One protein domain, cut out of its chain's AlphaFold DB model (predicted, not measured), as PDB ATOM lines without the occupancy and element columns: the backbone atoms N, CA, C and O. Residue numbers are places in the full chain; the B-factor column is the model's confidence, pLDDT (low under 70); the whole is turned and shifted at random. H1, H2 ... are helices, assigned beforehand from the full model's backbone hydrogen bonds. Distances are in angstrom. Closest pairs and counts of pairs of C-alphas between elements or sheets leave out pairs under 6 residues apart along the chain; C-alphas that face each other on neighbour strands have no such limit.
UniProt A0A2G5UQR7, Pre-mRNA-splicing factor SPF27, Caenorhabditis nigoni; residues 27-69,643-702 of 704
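AT A GLANCE: This is residues 27 to 69 and 643 to 702 of the 704 residues of the protein "Pre-mRNA-splicing factor SPF27" of Caenorhabditis nigoni (UniProt A0A2G5UQR7). Three helices, H5, H2 and H7, stand side by side in a row with H2 in the middle, running opposite to both of its neighbours; on one side of this row H6 crosses behind it, about perpendicular to H2 and H5. H1 packs by a few residues at the far end of H6, H3 lies apart on the same side as H6, and H4 lies out beyond the start of H5, farthest from the mean of the C-alphas. The printed part has 103 residues with seven named helices, H1 to H7 in order along the chain, and no named strand; its class is all helix. It is compact, with a radius of gyration of the C-alphas of 13.5 A, and its outline is elongated, spanning 42 by 26 by 24 A.

HOW THE PARTS SIT: Begin with H1, residues 27 to 32: it only just touches residues 673 to 677 of H6, residues 664 to 677, with 3 pairs of C-alphas within 8 A. The closest are those of Thr 28 and Asn 677, 5.8 A apart, and the two helices run opposite ways at a shallow tilt of 15 degrees. Go on to H2, residues 40 to 51, which touches H5, residues 649 to 660, at a shallow tilt of 14 degrees, opposite ways; their closest C-alphas are those of Ala 46 and Leu 657, 4.8 A apart. H2 also touches H7, residues 684 to 700, at a shallow tilt of 24 degrees, opposite ways, with the closest C-alphas at Arg 48 and Ile 688, 5.7 A apart. H5 and H7 are apart. H2 and H6 are close but not clearly touching, and the closest C-alphas, of Val 40 and Met 670, are 7.4 A apart. H3, residues 61 to 67, and H4, residues 643 to 647, touch no helix; H4 and H5 meet only through their link. In H1 to H5 every O i to N i+4 pair is within hydrogen-bond range; in H6 it is 9 of 10 and in H7 10 of 13.

IN THESE COORDINATES: Find C-alpha 27, where H1 begins, at (52.613, 12.417, 23.810). H2 runs 16.3 A from C-alpha 40 at (36.808, 12.691, 17.651), and H3 follows with 9.9 A. After the cut, look for the short H4, then H5 with 17.0 A and H6 with 19.6 A. H7, 25.6 A, ends at C-alpha 700 at (36.576, 9.902, 31.509).

THE WHOLE: The C-alphas farthest apart, of Ala 30 and Arg 643, are 43.9 A apart. Residues 70 to 642 are not printed, and C-alphas 69 and 643 are 31.4 A apart across the cut. Of the links printed whole, H4 to H5 and H5 to H6 are tight, the others short. The mean pLDDT of the printed part is 80.2; residues 55 to 69, 682 and 684 to 685 are under 70.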
ATOM      1  N   ASP A  27      52.453  11.903  25.177       84.75
ATOM      2  CA  ASP A  27      52.613  12.417  23.810       84.75
ATOM      3  C   ASP A  27      51.322  12.270  22.991       84.75
ATOM      4  O   ASP A  27      50.931  13.188  22.269       84.75
ATOM      5  N   THR A  28      50.617  11.145  23.155       84.25
ATOM      6  CA  THR A  28      49.312  10.905  22.520       84.25
ATOM      7  C   THR A  28      48.270  11.893  23.038       84.25
ATOM      8  O   THR A  28      47.538  12.478  22.245       84.25
ATOM      9  N   ILE A  29      48.233  12.141  24.351       85.56
ATOM     10  CA  ILE A  29      47.327  13.120  24.975       85.56
ATOM     11  C   ILE A  29      47.627  14.537  24.464       85.56
ATOM     12  O   ILE A  29      46.710  15.286  24.124       85.56
ATOM     13  N   ALA A  30      48.904  14.910  24.358       86.69
ATOM     14  CA  ALA A  30      49.309  16.209  23.827       86.69
ATOM     15  C   ALA A  30      48.922  16.378  22.347       86.69
ATOM     16  O   ALA A  30      48.469  17.449  21.946       86.69
ATOM     17  N   ALA A  31      49.052  15.323  21.538       85.88
ATOM     18  CA  ALA A  31      48.589  15.327  20.155       85.88
ATOM     19  C   ALA A  31      47.050  15.365  20.058       85.88
ATOM     20  O   ALA A  31      46.514  15.991  19.146       85.88
ATOM     21  N   LEU A  32      46.333  14.755  21.009       86.62
ATOM     22  CA  LEU A  32      44.868  14.687  21.017       86.62
ATOM     23  C   LEU A  32      44.264  16.081  21.200       86.62
ATOM     24  O   LEU A  32      43.286  16.431  20.544       86.62
ATOM     25  N   GLN A  33      44.919  16.933  21.994       86.25
ATOM     26  CA  GLN A  33      44.559  18.348  22.139       86.25
ATOM     27  C   GLN A  33      44.550  19.121  20.811       86.25
ATOM     28  O   GLN A  33      43.892  20.152  20.727       86.25
ATOM     29  N   GLN A  34      45.255  18.648  19.777       86.88
ATOM     30  CA  GLN A  34      45.289  19.292  18.459       86.88
ATOM     31  C   GLN A  34      44.102  18.913  17.566       86.88
ATOM     32  O   GLN A  34      43.920  19.522  16.512       86.88
ATOM     33  N   VAL A  35      43.321  17.899  17.943       85.88
ATOM     34  CA  VAL A  35      42.155  17.419  17.179       85.88
ATOM     35  C   VAL A  35      40.865  17.403  17.998       85.88
ATOM     36  O   VAL A  35      39.817  17.163  17.422       85.88
ATOM     37  N   LYS A  36      40.920  17.713  19.300       82.62
ATOM     38  CA  LYS A  36      39.780  17.660  20.236       82.62
ATOM     39  C   LYS A  36      38.564  18.520  19.868       82.62
ATOM     40  O   LYS A  36      37.506  18.319  20.438       82.62
ATOM     41  N   ASP A  37      38.740  19.523  19.008       85.50
ATOM     42  CA  ASP A  37      37.648  20.410  18.582       85.50
ATOM     43  C   ASP A  37      36.847  19.805  17.406       85.50
ATOM     44  O   ASP A  37      35.916  20.430  16.910       85.50
ATOM     45  N   LEU A  38      37.241  18.617  16.929       88.56
ATOM     46  CA  LEU A  38      36.550  17.826  15.904       88.56
ATOM     47  C   LEU A  38      35.652  16.764  16.564       88.56
ATOM     48  O   LEU A  38      35.774  16.510  17.759       88.56
ATOM     49  N   ASN A  39      34.814  16.075  15.783       89.19
ATOM     50  CA  ASN A  39      34.028  14.918  16.237       89.19
ATOM     51  C   ASN A  39      34.900  13.661  16.433       89.19
ATOM     52  O   ASN A  39      34.819  12.676  15.693       89.19
ATOM     53  N   VAL A  40      35.794  13.719  17.417       88.56
ATOM     54  CA  VAL A  40      36.808  12.691  17.651       88.56
ATOM     55  C   VAL A  40      36.162  11.396  18.145       88.56
ATOM     56  O   VAL A  40      36.511  10.324  17.644       88.56
ATOM     57  N   GLU A  41      35.201  11.455  19.072       88.62
ATOM     58  CA  GLU A  41      34.546  10.251  19.595       88.62
ATOM     59  C   GLU A  41      33.780   9.507  18.489       88.62
ATOM     60  O   GLU A  41      33.919   8.284  18.338       88.62
ATOM     61  N   GLY A  42      33.003  10.242  17.686       89.31
ATOM     62  CA  GLY A  42      32.257   9.692  16.558       89.31
ATOM     63  C   GLY A  42      33.184   9.069  15.520       89.31
ATOM     64  O   GLY A  42      32.990   7.913  15.132       89.31
ATOM     65  N   PHE A  43      34.238   9.794  15.128       90.38
ATOM     66  CA  PHE A  43      35.225   9.313  14.167       90.38
ATOM     67  C   PHE A  43      35.906   8.026  14.632       90.38
ATOM     68  O   PHE A  43      35.940   7.049  13.886       90.38
ATOM     69  N   TYR A  44      36.424   7.980  15.862       90.38
ATOM     70  CA  TYR A  44      37.144   6.800  16.354       90.38
ATOM     71  C   TYR A  44      36.227   5.604  16.613       90.38
ATOM     72  O   TYR A  44      36.648   4.463  16.411       90.38
ATOM     73  N   THR A  45      34.962   5.839  16.969       90.06
ATOM     74  CA  THR A  45      33.947   4.776  17.021       90.06
ATOM     75  C   THR A  45      33.729   4.165  15.631       90.06
ATOM     76  O   THR A  45      33.756   2.942  15.481       90.06
ATOM     77  N   ALA A  46      33.582   4.997  14.596       89.81
ATOM     78  CA  ALA A  46      33.410   4.525  13.223       89.81
ATOM     79  C   ALA A  46      34.686   3.872  12.658       89.81
ATOM     80  O   ALA A  46      34.618   2.863  11.959       89.81
ATOM     81  N   LEU A  47      35.860   4.394  13.018       88.44
ATOM     82  CA  LEU A  47      37.159   3.849  12.628       88.44
ATOM     83  C   LEU A  47      37.346   2.436  13.179       88.44
ATOM     84  O   LEU A  47      37.762   1.535  12.454       88.44
ATOM     85  N   ARG A  48      36.994   2.234  14.453       89.00
ATOM     86  CA  ARG A  48      36.948   0.913  15.081       89.00
ATOM     87  C   ARG A  48      36.029  -0.032  14.307       89.00
ATOM     88  O   ARG A  48      36.441  -1.148  14.010       89.00
ATOM     89  N   ASP A  49      34.817   0.407  13.966       88.31
ATOM     90  CA  ASP A  49      33.872  -0.409  13.194       88.31
ATOM     91  C   ASP A  49      34.424  -0.768  11.799       88.31
ATOM     92  O   ASP A  49      34.196  -1.887  11.341       88.31
ATOM     93  N   LEU A  50      35.210   0.111  11.164       85.69
ATOM     94  CA  LEU A  50      35.883  -0.173   9.889       85.69
ATOM     95  C   LEU A  50      36.997  -1.223  10.023       85.69
ATOM     96  O   LEU A  50      37.088  -2.117   9.184       85.69
ATOM     97  N   TYR A  51      37.808  -1.163  11.086       82.69
ATOM     98  CA  TYR A  51      38.789  -2.216  11.391       82.69
ATOM     99  C   TYR A  51      38.121  -3.571  11.639       82.69
ATOM    100  O   TYR A  51      38.619  -4.590  11.173       82.69
ATOM    101  N   LEU A  52      36.993  -3.586  12.354       83.69
ATOM    102  CA  LEU A  52      36.229  -4.804  12.648       83.69
ATOM    103  C   LEU A  52      35.502  -5.385  11.428       83.69
ATOM    104  O   LEU A  52      34.974  -6.490  11.516       83.69
ATOM    105  N   ALA A  53      35.445  -4.637  10.328       80.50
ATOM    106  CA  ALA A  53      34.895  -5.067   9.052       80.50
ATOM    107  C   ALA A  53      35.991  -5.343   8.001       80.50
ATOM    108  O   ALA A  53      35.673  -5.420   6.822       80.50
ATOM    109  N   ASP A  54      37.268  -5.431   8.399       71.12
ATOM    110  CA  ASP A  54      38.429  -5.631   7.512       71.12
ATOM    111  C   ASP A  54      38.629  -4.538   6.436       71.12
ATOM    112  O   ASP A  54      39.359  -4.707   5.458       71.12
ATOM    113  N   GLY A  55      38.046  -3.352   6.635       65.50
ATOM    114  CA  GLY A  55      38.016  -2.291   5.625       65.50
ATOM    115  C   GLY A  55      39.323  -1.519   5.413       65.50
ATOM    116  O   GLY A  55      39.391  -0.692   4.508       65.50
ATOM    117  N   PHE A  56      40.370  -1.767   6.206       61.66
ATOM    118  CA  PHE A  56      41.653  -1.044   6.138       61.66
ATOM    119  C   PHE A  56      42.714  -1.679   5.232       61.66
ATOM    120  O   PHE A  56      43.857  -1.218   5.222       61.66
ATOM    121  N   SER A  57      42.373  -2.711   4.453       56.69
ATOM    122  CA  SER A  57      43.333  -3.274   3.502       56.69
ATOM    123  C   SER A  57      43.836  -2.192   2.535       56.69
ATOM    124  O   SER A  57      43.056  -1.528   1.845       56.69
ATOM    125  N   THR A  58      45.158  -2.016   2.476       45.53
ATOM    126  CA  THR A  58      45.840  -1.124   1.521       45.53
ATOM    127  C   THR A  58      45.769  -1.639   0.084       45.53
ATOM    128  O   THR A  58      46.162  -0.930  -0.837       45.53
ATOM    129  N   GLU A  59      45.272  -2.860  -0.117       52.22
ATOM    130  CA  GLU A  59      44.983  -3.431  -1.435       52.22
ATOM    131  C   GLU A  59      43.641  -2.928  -1.998       52.22
ATOM    132  O   GLU A  59      43.350  -3.132  -3.172       52.22
ATOM    133  N   SER A  60      42.826  -2.237  -1.187       62.31
ATOM    134  CA  SER A  60      41.550  -1.675  -1.629       62.31
ATOM    135  C   SER A  60      41.756  -0.427  -2.492       62.31
ATOM    136  O   SER A  60      42.150   0.637  -2.004       62.31
ATOM    137  N   THR A  61      41.399  -0.535  -3.774       67.75
ATOM    138  CA  THR A  61      41.336   0.571  -4.747       67.75
ATOM    139  C   THR A  61      40.518   1.760  -4.222       67.75
ATOM    140  O   THR A  61      40.834   2.912  -4.516       67.75
ATOM    141  N   MET A  62      39.503   1.496  -3.393       66.81
ATOM    142  CA  MET A  62      38.638   2.514  -2.793       66.81
ATOM    143  C   MET A  62      39.374   3.369  -1.753       66.81
ATOM    144  O   MET A  62      39.295   4.597  -1.788       66.81
ATOM    145  N   ASN A  63      40.145   2.725  -0.871       64.75
ATOM    146  CA  ASN A  63      40.985   3.422   0.103       64.75
ATOM    147  C   ASN A  63      42.072   4.228  -0.605       64.75
ATOM    148  O   ASN A  63      42.310   5.381  -0.257       64.75
ATOM    149  N   LEU A  64      42.693   3.644  -1.635       67.62
ATOM    150  CA  LEU A  64      43.683   4.339  -2.447       67.62
ATOM    151  C   LEU A  64      43.087   5.616  -3.059       67.62
ATOM    152  O   LEU A  64      43.664   6.682  -2.883       67.62
ATOM    153  N   ALA A  65      41.905   5.533  -3.679       68.88
ATOM    154  CA  ALA A  65      41.258   6.664  -4.344       68.88
ATOM    155  C   ALA A  65      41.028   7.874  -3.421       68.88
ATOM    156  O   ALA A  65      41.225   9.004  -3.866       68.88
ATOM    157  N   ILE A  66      40.662   7.659  -2.149       65.12
ATOM    158  CA  ILE A  66      40.455   8.732  -1.154       65.12
ATOM    159  C   ILE A  66      41.790   9.228  -0.585       65.12
ATOM    160  O   ILE A  66      42.002  10.431  -0.399       65.12
ATOM    161  N   LEU A  67      42.693   8.299  -0.266       63.06
ATOM    162  CA  LEU A  67      43.926   8.601   0.459       63.06
ATOM    163  C   LEU A  67      45.003   9.234  -0.430       63.06
ATOM    164  O   LEU A  67      45.869   9.930   0.097       63.06
ATOM    165  N   THR A  68      44.956   9.044  -1.754       65.62
ATOM    166  CA  THR A  68      45.938   9.632  -2.682       65.62
ATOM    167  C   THR A  68      45.620  11.060  -3.114       65.62
ATOM    168  O   THR A  68      46.493  11.708  -3.687       65.62
ATOM    169  N   GLN A  69      44.410  11.573  -2.864       66.06
ATOM    170  CA  GLN A  69      44.083  12.957  -3.217       66.06
ATOM    171  C   GLN A  69      44.711  13.930  -2.217       66.06
ATOM    172  O   GLN A  69      44.458  13.843  -1.012       66.06
ATOM    173  N   ARG A 643      25.699 -13.284  -0.035       85.88
ATOM    174  CA  ARG A 643      27.173 -13.269  -0.007       85.88
ATOM    175  C   ARG A 643      27.728 -11.885  -0.316       85.88
ATOM    176  O   ARG A 643      28.525 -11.377   0.454       85.88
ATOM    177  N   ASN A 644      27.225 -11.223  -1.355       82.44
ATOM    178  CA  ASN A 644      27.652  -9.867  -1.700       82.44
ATOM    179  C   ASN A 644      27.404  -8.884  -0.545       82.44
ATOM    180  O   ASN A 644      28.258  -8.068  -0.224       82.44
ATOM    181  N   VAL A 645      26.251  -8.984   0.118       83.50
ATOM    182  CA  VAL A 645      25.908  -8.168   1.287       83.50
ATOM    183  C   VAL A 645      26.834  -8.457   2.483       83.50
ATOM    184  O   VAL A 645      27.122  -7.557   3.274       83.50
ATOM    185  N   GLU A 646      27.296  -9.692   2.663       81.25
ATOM    186  CA  GLU A 646      28.323 -10.079   3.645       81.25
ATOM    187  C   GLU A 646      29.705  -9.532   3.279       81.25
ATOM    188  O   GLU A 646      30.341  -8.899   4.123       81.25
ATOM    189  N   ASP A 647      30.105  -9.654   2.019       78.50
ATOM    190  CA  ASP A 647      31.408  -9.212   1.526       78.50
ATOM    191  C   ASP A 647      31.545  -7.677   1.510       78.50
ATOM    192  O   ASP A 647      32.655  -7.154   1.596       78.50
ATOM    193  N   THR A 648      30.436  -6.926   1.468       79.44
ATOM    194  CA  THR A 648      30.444  -5.449   1.480       79.44
ATOM    195  C   THR A 648      30.114  -4.804   2.827       79.44
ATOM    196  O   THR A 648      29.845  -3.602   2.889       79.44
ATOM    197  N   VAL A 649      30.180  -5.540   3.944       81.44
ATOM    198  CA  VAL A 649      29.979  -4.962   5.294       81.44
ATOM    199  C   VAL A 649      30.925  -3.781   5.565       81.44
ATOM    200  O   VAL A 649      30.526  -2.802   6.198       81.44
ATOM    201  N   PHE A 650      32.153  -3.823   5.045       80.75
ATOM    202  CA  PHE A 650      33.116  -2.730   5.200       80.75
ATOM    203  C   PHE A 650      32.665  -1.424   4.534       80.75
ATOM    204  O   PHE A 650      33.047  -0.352   4.998       80.75
ATOM    205  N   VAL A 651      31.824  -1.484   3.493       81.06
ATOM    206  CA  VAL A 651      31.275  -0.292   2.827       81.06
ATOM    207  C   VAL A 651      30.348   0.461   3.784       81.06
ATOM    208  O   VAL A 651      30.464   1.679   3.913       81.06
ATOM    209  N   ASP A 652      29.497  -0.254   4.534       82.00
ATOM    210  CA  ASP A 652      28.637   0.345   5.569       82.00
ATOM    211  C   ASP A 652      29.479   1.009   6.682       82.00
ATOM    212  O   ASP A 652      29.094   2.049   7.227       82.00
ATOM    213  N   ALA A 653      30.628   0.425   7.037       84.75
ATOM    214  CA  ALA A 653      31.545   0.999   8.024       84.75
ATOM    215  C   ALA A 653      32.316   2.215   7.476       84.75
ATOM    216  O   ALA A 653      32.510   3.195   8.196       84.75
ATOM    217  N   LEU A 654      32.699   2.194   6.197       84.50
ATOM    218  CA  LEU A 654      33.365   3.313   5.532       84.50
ATOM    219  C   LEU A 654      32.433   4.520   5.420       84.50
ATOM    220  O   LEU A 654      32.839   5.627   5.753       84.50
ATOM    221  N   ILE A 655      31.171   4.313   5.031       85.25
ATOM    222  CA  ILE A 655      30.153   5.375   5.010       85.25
ATOM    223  C   ILE A 655      30.050   6.039   6.390       85.25
ATOM    224  O   ILE A 655      30.086   7.266   6.482       85.25
ATOM    225  N   GLN A 656      29.976   5.240   7.462       86.81
ATOM    226  CA  GLN A 656      29.915   5.752   8.834       86.81
ATOM    227  C   GLN A 656      31.170   6.547   9.210       86.81
ATOM    228  O   GLN A 656      31.045   7.595   9.836       86.81
ATOM    229  N   LEU A 657      32.361   6.088   8.815       88.25
ATOM    230  CA  LEU A 657      33.612   6.811   9.058       88.25
ATOM    231  C   LEU A 657      33.618   8.170   8.362       88.25
ATOM    232  O   LEU A 657      33.968   9.175   8.979       88.25
ATOM    233  N   LEU A 658      33.222   8.190   7.088       86.50
ATOM    234  CA  LEU A 658      33.226   9.407   6.289       86.50
ATOM    235  C   LEU A 658      32.200  10.423   6.806       86.50
ATOM    236  O   LEU A 658      32.483  11.616   6.873       86.50
ATOM    237  N   GLN A 659      31.025   9.956   7.228       86.94
ATOM    238  CA  GLN A 659      30.015  10.806   7.857       86.94
ATOM    239  C   GLN A 659      30.487  11.340   9.211       86.94
ATOM    240  O   GLN A 659      30.347  12.527   9.487       86.94
ATOM    241  N   ALA A 660      31.085  10.484  10.045       89.44
ATOM    242  CA  ALA A 660      31.556  10.864  11.373       89.44
ATOM    243  C   ALA A 660      32.725  11.857  11.342       89.44
ATOM    244  O   ALA A 660      32.952  12.555  12.326       89.44
ATOM    245  N   SER A 661      33.473  11.929  10.238       86.94
ATOM    246  CA  SER A 661      34.538  12.915  10.111       86.94
ATOM    247  C   SER A 661      34.052  14.309   9.727       86.94
ATOM    248  O   SER A 661      34.852  15.229   9.822       86.94
ATOM    249  N   GLU A 662      32.798  14.465   9.286       83.94
ATOM    250  CA  GLU A 662      32.124  15.726   8.911       83.94
ATOM    251  C   GLU A 662      32.701  16.453   7.678       83.94
ATOM    252  O   GLU A 662      31.943  16.951   6.850       83.94
ATOM    253  N   SER A 663      34.025  16.480   7.502       80.12
ATOM    254  CA  SER A 663      34.719  17.058   6.345       80.12
ATOM    255  C   SER A 663      36.004  16.299   6.000       80.12
ATOM    256  O   SER A 663      36.514  15.488   6.786       80.12
ATOM    257  N   ARG A 664      36.586  16.589   4.826       80.25
ATOM    258  CA  ARG A 664      37.868  15.997   4.411       80.25
ATOM    259  C   ARG A 664      39.050  16.476   5.256       80.25
ATOM    260  O   ARG A 664      39.970  15.682   5.492       80.25
ATOM    261  N   ASP A 665      39.063  17.747   5.670       81.31
ATOM    262  CA  ASP A 665      40.137  18.304   6.509       81.31
ATOM    263  C   ASP A 665      40.157  17.608   7.872       81.31
ATOM    264  O   ASP A 665      41.189  17.086   8.303       81.31
ATOM    265  N   ALA A 666      38.982  17.494   8.494       86.69
ATOM    266  CA  ALA A 666      38.813  16.779   9.747       86.69
ATOM    267  C   ALA A 666      39.206  15.299   9.602       86.69
ATOM    268  O   ALA A 666      40.005  14.804  10.404       86.69
ATOM    269  N   LEU A 667      38.768  14.621   8.529       84.31
ATOM    270  CA  LEU A 667      39.211  13.260   8.193       84.31
ATOM    271  C   LEU A 667      40.740  13.159   8.114       84.31
ATOM    272  O   LEU A 667      41.339  12.271   8.715       84.31
ATOM    273  N   GLY A 668      41.392  14.075   7.394       79.00
ATOM    274  CA  GLY A 668      42.842  14.080   7.208       79.00
ATOM    275  C   GLY A 668      43.607  14.286   8.513       79.00
ATOM    276  O   GLY A 668      44.570  13.567   8.789       79.00
ATOM    277  N   ARG A 669      43.158  15.225   9.350       85.38
ATOM    278  CA  ARG A 669      43.751  15.490  10.668       85.38
ATOM    279  C   ARG A 669      43.591  14.298  11.605       85.38
ATOM    280  O   ARG A 669      44.562  13.908  12.257       85.38
ATOM    281  N   MET A 670      42.408  13.686  11.639       88.62
ATOM    282  CA  MET A 670      42.139  12.533  12.500       88.62
ATOM    283  C   MET A 670      42.850  11.261  12.015       88.62
ATOM    284  O   MET A 670      43.462  10.580  12.836       88.62
ATOM    285  N   ILE A 671      42.911  10.985  10.706       82.94
ATOM    286  CA  ILE A 671      43.751   9.905  10.146       82.94
ATOM    287  C   ILE A 671      45.238  10.171  10.421       82.94
ATOM    288  O   ILE A 671      45.985   9.251  10.765       82.94
ATOM    289  N   GLY A 672      45.684  11.423  10.299       80.56
ATOM    290  CA  GLY A 672      47.058  11.822  10.597       80.56
ATOM    291  C   GLY A 672      47.429  11.588  12.063       80.56
ATOM    292  O   GLY A 672      48.527  11.101  12.347       80.56
ATOM    293  N   PHE A 673      46.510  11.874  12.990       87.06
ATOM    294  CA  PHE A 673      46.656  11.496  14.393       87.06
ATOM    295  C   PHE A 673      46.699   9.974  14.546       87.06
ATOM    296  O   PHE A 673      47.617   9.465  15.193       87.06
ATOM    297  N   HIS A 674      45.746   9.258  13.941       85.19
ATOM    298  CA  HIS A 674      45.616   7.810  14.068       85.19
ATOM    299  C   HIS A 674      46.902   7.098  13.651       85.19
ATOM    300  O   HIS A 674      47.498   6.365  14.438       85.19
ATOM    301  N   THR A 675      47.394   7.415  12.453       79.31
ATOM    302  CA  THR A 675      48.603   6.833  11.849       79.31
ATOM    303  C   THR A 675      49.831   6.951  12.754       79.31
ATOM    304  O   THR A 675      50.690   6.069  12.760       79.31
ATOM    305  N   LYS A 676      49.926   8.043  13.521       81.56
ATOM    306  CA  LYS A 676      51.070   8.329  14.394       81.56
ATOM    307  C   LYS A 676      50.914   7.765  15.804       81.56
ATOM    308  O   LYS A 676      51.922   7.399  16.398       81.56
ATOM    309  N   ASN A 677      49.693   7.728  16.340       83.56
ATOM    310  CA  ASN A 677      49.477   7.527  17.776       83.56
ATOM    311  C   ASN A 677      48.641   6.293  18.130       83.56
ATOM    312  O   ASN A 677      48.804   5.752  19.218       83.56
ATOM    313  N   THR A 678      47.753   5.837  17.244       80.75
ATOM    314  CA  THR A 678      46.822   4.731  17.533       80.75
ATOM    315  C   THR A 678      46.853   3.608  16.496       80.75
ATOM    316  O   THR A 678      45.977   2.748  16.504       80.75
ATOM    317  N   VAL A 679      47.887   3.564  15.645       82.12
ATOM    318  CA  VAL A 679      48.196   2.425  14.764       82.12
ATOM    319  C   VAL A 679      49.300   1.562  15.367       82.12
ATOM    320  O   VAL A 679      50.415   2.027  15.617       82.12
ATOM    321  N   ASN A 680      49.030   0.264  15.504       76.19
ATOM    322  CA  ASN A 680      50.071  -0.722  15.758       76.19
ATOM    323  C   ASN A 680      50.705  -1.167  14.432       76.19
ATOM    324  O   ASN A 680      50.173  -2.009  13.716       76.19
ATOM    325  N   GLN A 681      51.879  -0.610  14.134       72.12
ATOM    326  CA  GLN A 681      52.608  -0.832  12.877       72.12
ATOM    327  C   GLN A 681      53.011  -2.299  12.638       72.12
ATOM    328  O   GLN A 681      53.182  -2.710  11.496       72.12
ATOM    329  N   LEU A 682      53.194  -3.090  13.701       69.75
ATOM    330  CA  LEU A 682      53.590  -4.501  13.590       69.75
ATOM    331  C   LEU A 682      52.381  -5.437  13.521       69.75
ATOM    332  O   LEU A 682      52.467  -6.507  12.925       69.75
ATOM    333  N   PHE A 683      51.266  -5.035  14.132       71.75
ATOM    334  CA  PHE A 683      50.034  -5.812  14.200       71.75
ATOM    335  C   PHE A 683      48.819  -4.890  14.019       71.75
ATOM    336  O   PHE A 683      48.163  -4.566  15.011       71.75
ATOM    337  N   PRO A 684      48.481  -4.476  12.784       67.06
ATOM    338  CA  PRO A 684      47.419  -3.498  12.533       67.06
ATOM    339  C   PRO A 684      46.070  -3.845  13.172       67.06
ATOM    340  O   PRO A 684      45.407  -2.957  13.701       67.06
ATOM    341  N   ALA A 685      45.711  -5.131  13.243       66.06
ATOM    342  CA  ALA A 685      44.494  -5.607  13.909       66.06
ATOM    343  C   ALA A 685      44.432  -5.275  15.418       66.06
ATOM    344  O   ALA A 685      43.354  -5.184  15.996       66.06
ATOM    345  N   GLN A 686      45.573  -5.048  16.078       75.12
ATOM    346  CA  GLN A 686      45.620  -4.651  17.493       75.12
ATOM    347  C   GLN A 686      45.333  -3.158  17.707       75.12
ATOM    348  O   GLN A 686      45.146  -2.739  18.850       75.12
ATOM    349  N   SER A 687      45.260  -2.358  16.637       80.25
ATOM    350  CA  SER A 687      44.934  -0.926  16.708       80.25
ATOM    351  C   SER A 687      43.539  -0.681  17.295       80.25
ATOM    352  O   SER A 687      43.332   0.332  17.952       80.25
ATOM    353  N   ILE A 688      42.612  -1.642  17.160       83.38
ATOM    354  CA  ILE A 688      41.272  -1.589  17.769       83.38
ATOM    355  C   ILE A 688      41.351  -1.338  19.280       83.38
ATOM    356  O   ILE A 688      40.641  -0.482  19.794       83.38
ATOM    357  N   PHE A 689      42.250  -2.023  19.993       79.69
ATOM    358  CA  PHE A 689      42.377  -1.848  21.442       79.69
ATOM    359  C   PHE A 689      42.944  -0.476  21.815       79.69
ATOM    360  O   PHE A 689      42.534   0.097  22.814       79.69
ATOM    361  N   MET A 690      43.849   0.077  21.000       83.38
ATOM    362  CA  MET A 690      44.368   1.435  21.210       83.38
ATOM    363  C   MET A 690      43.291   2.499  20.960       83.38
ATOM    364  O   MET A 690      43.292   3.543  21.608       83.38
ATOM    365  N   ILE A 691      42.369   2.235  20.029       87.75
ATOM    366  CA  ILE A 691      41.201   3.082  19.782       87.75
ATOM    367  C   ILE A 691      40.219   3.002  20.961       87.75
ATOM    368  O   ILE A 691      39.761   4.037  21.432       87.75
ATOM    369  N   GLU A 692      39.925   1.803  21.473       86.44
ATOM    370  CA  GLU A 692      39.066   1.630  22.657       86.44
ATOM    371  C   GLU A 692      39.667   2.311  23.906       86.44
ATOM    372  O   GLU A 692      38.947   3.003  24.627       86.44
ATOM    373  N   ASP A 693      40.987   2.200  24.110       83.44
ATOM    374  CA  ASP A 693      41.742   2.900  25.165       83.44
ATOM    375  C   ASP A 693      41.574   4.434  25.052       83.44
ATOM    376  O   ASP A 693      41.267   5.117  26.034       83.44
ATOM    377  N   LEU A 694      41.704   4.985  23.837       87.56
ATOM    378  CA  LEU A 694      41.513   6.413  23.557       87.56
ATOM    379  C   LEU A 694      40.083   6.880  23.866       87.56
ATOM    380  O   LEU A 694      39.901   7.905  24.524       87.56
ATOM    381  N   LEU A 695      39.077   6.132  23.406       87.62
ATOM    382  CA  LEU A 695      37.666   6.456  23.626       87.62
ATOM    383  C   LEU A 695      37.314   6.426  25.121       87.62
ATOM    384  O   LEU A 695      36.640   7.330  25.615       87.62
ATOM    385  N   GLY A 696      37.833   5.439  25.860       83.44
ATOM    386  CA  GLY A 696      37.677   5.365  27.312       83.44
ATOM    387  C   GLY A 696      38.301   6.562  28.033       83.44
ATOM    388  O   GLY A 696      37.678   7.137  28.929       83.44
ATOM    389  N   TYR A 697      39.499   6.986  27.617       84.50
ATOM    390  CA  TYR A 697      40.146   8.184  28.155       84.50
ATOM    391  C   TYR A 697      39.334   9.455  27.880       84.50
ATOM    392  O   TYR A 697      39.128  10.255  28.793       84.50
ATOM    393  N   MET A 698      38.847   9.643  26.652       83.81
ATOM    394  CA  MET A 698      38.044  10.814  26.289       83.81
ATOM    395  C   MET A 698      36.770  10.913  27.124       83.81
ATOM    396  O   MET A 698      36.497  11.964  27.702       83.81
ATOM    397  N   ALA A 699      36.049   9.802  27.274       78.69
ATOM    398  CA  ALA A 699      34.834   9.759  28.073       78.69
ATOM    399  C   ALA A 699      35.082  10.085  29.552       78.69
ATOM    400  O   ALA A 699      34.317  10.836  30.152       78.69
ATOM    401  N   ASN A 700      36.183   9.588  30.129       77.81
ATOM    402  CA  ASN A 700      36.576   9.902  31.509       77.81
ATOM    403  C   ASN A 700      36.901  11.382  31.736       77.81
ATOM    404  O   ASN A 700      36.861  11.843  32.874       77.81
ATOM    405  N   ASN A 701      37.245  12.111  30.675       78.12
ATOM    406  CA  ASN A 701      37.574  13.531  30.731       78.12
ATOM    407  C   ASN A 701      36.457  14.423  30.159       78.12
ATOM    408  O   ASN A 701      36.670  15.625  30.022       78.12
ATOM    409  N   GLU A 702      35.287  13.853  29.841       73.31
ATOM    410  CA  GLU A 702      34.140  14.543  29.231       73.31
ATOM    411  C   GLU A 702      34.463  15.212  27.878       73.31
ATOM    412  O   GLU A 702      33.913  16.260  27.533       73.31
TER     413      GLU A 702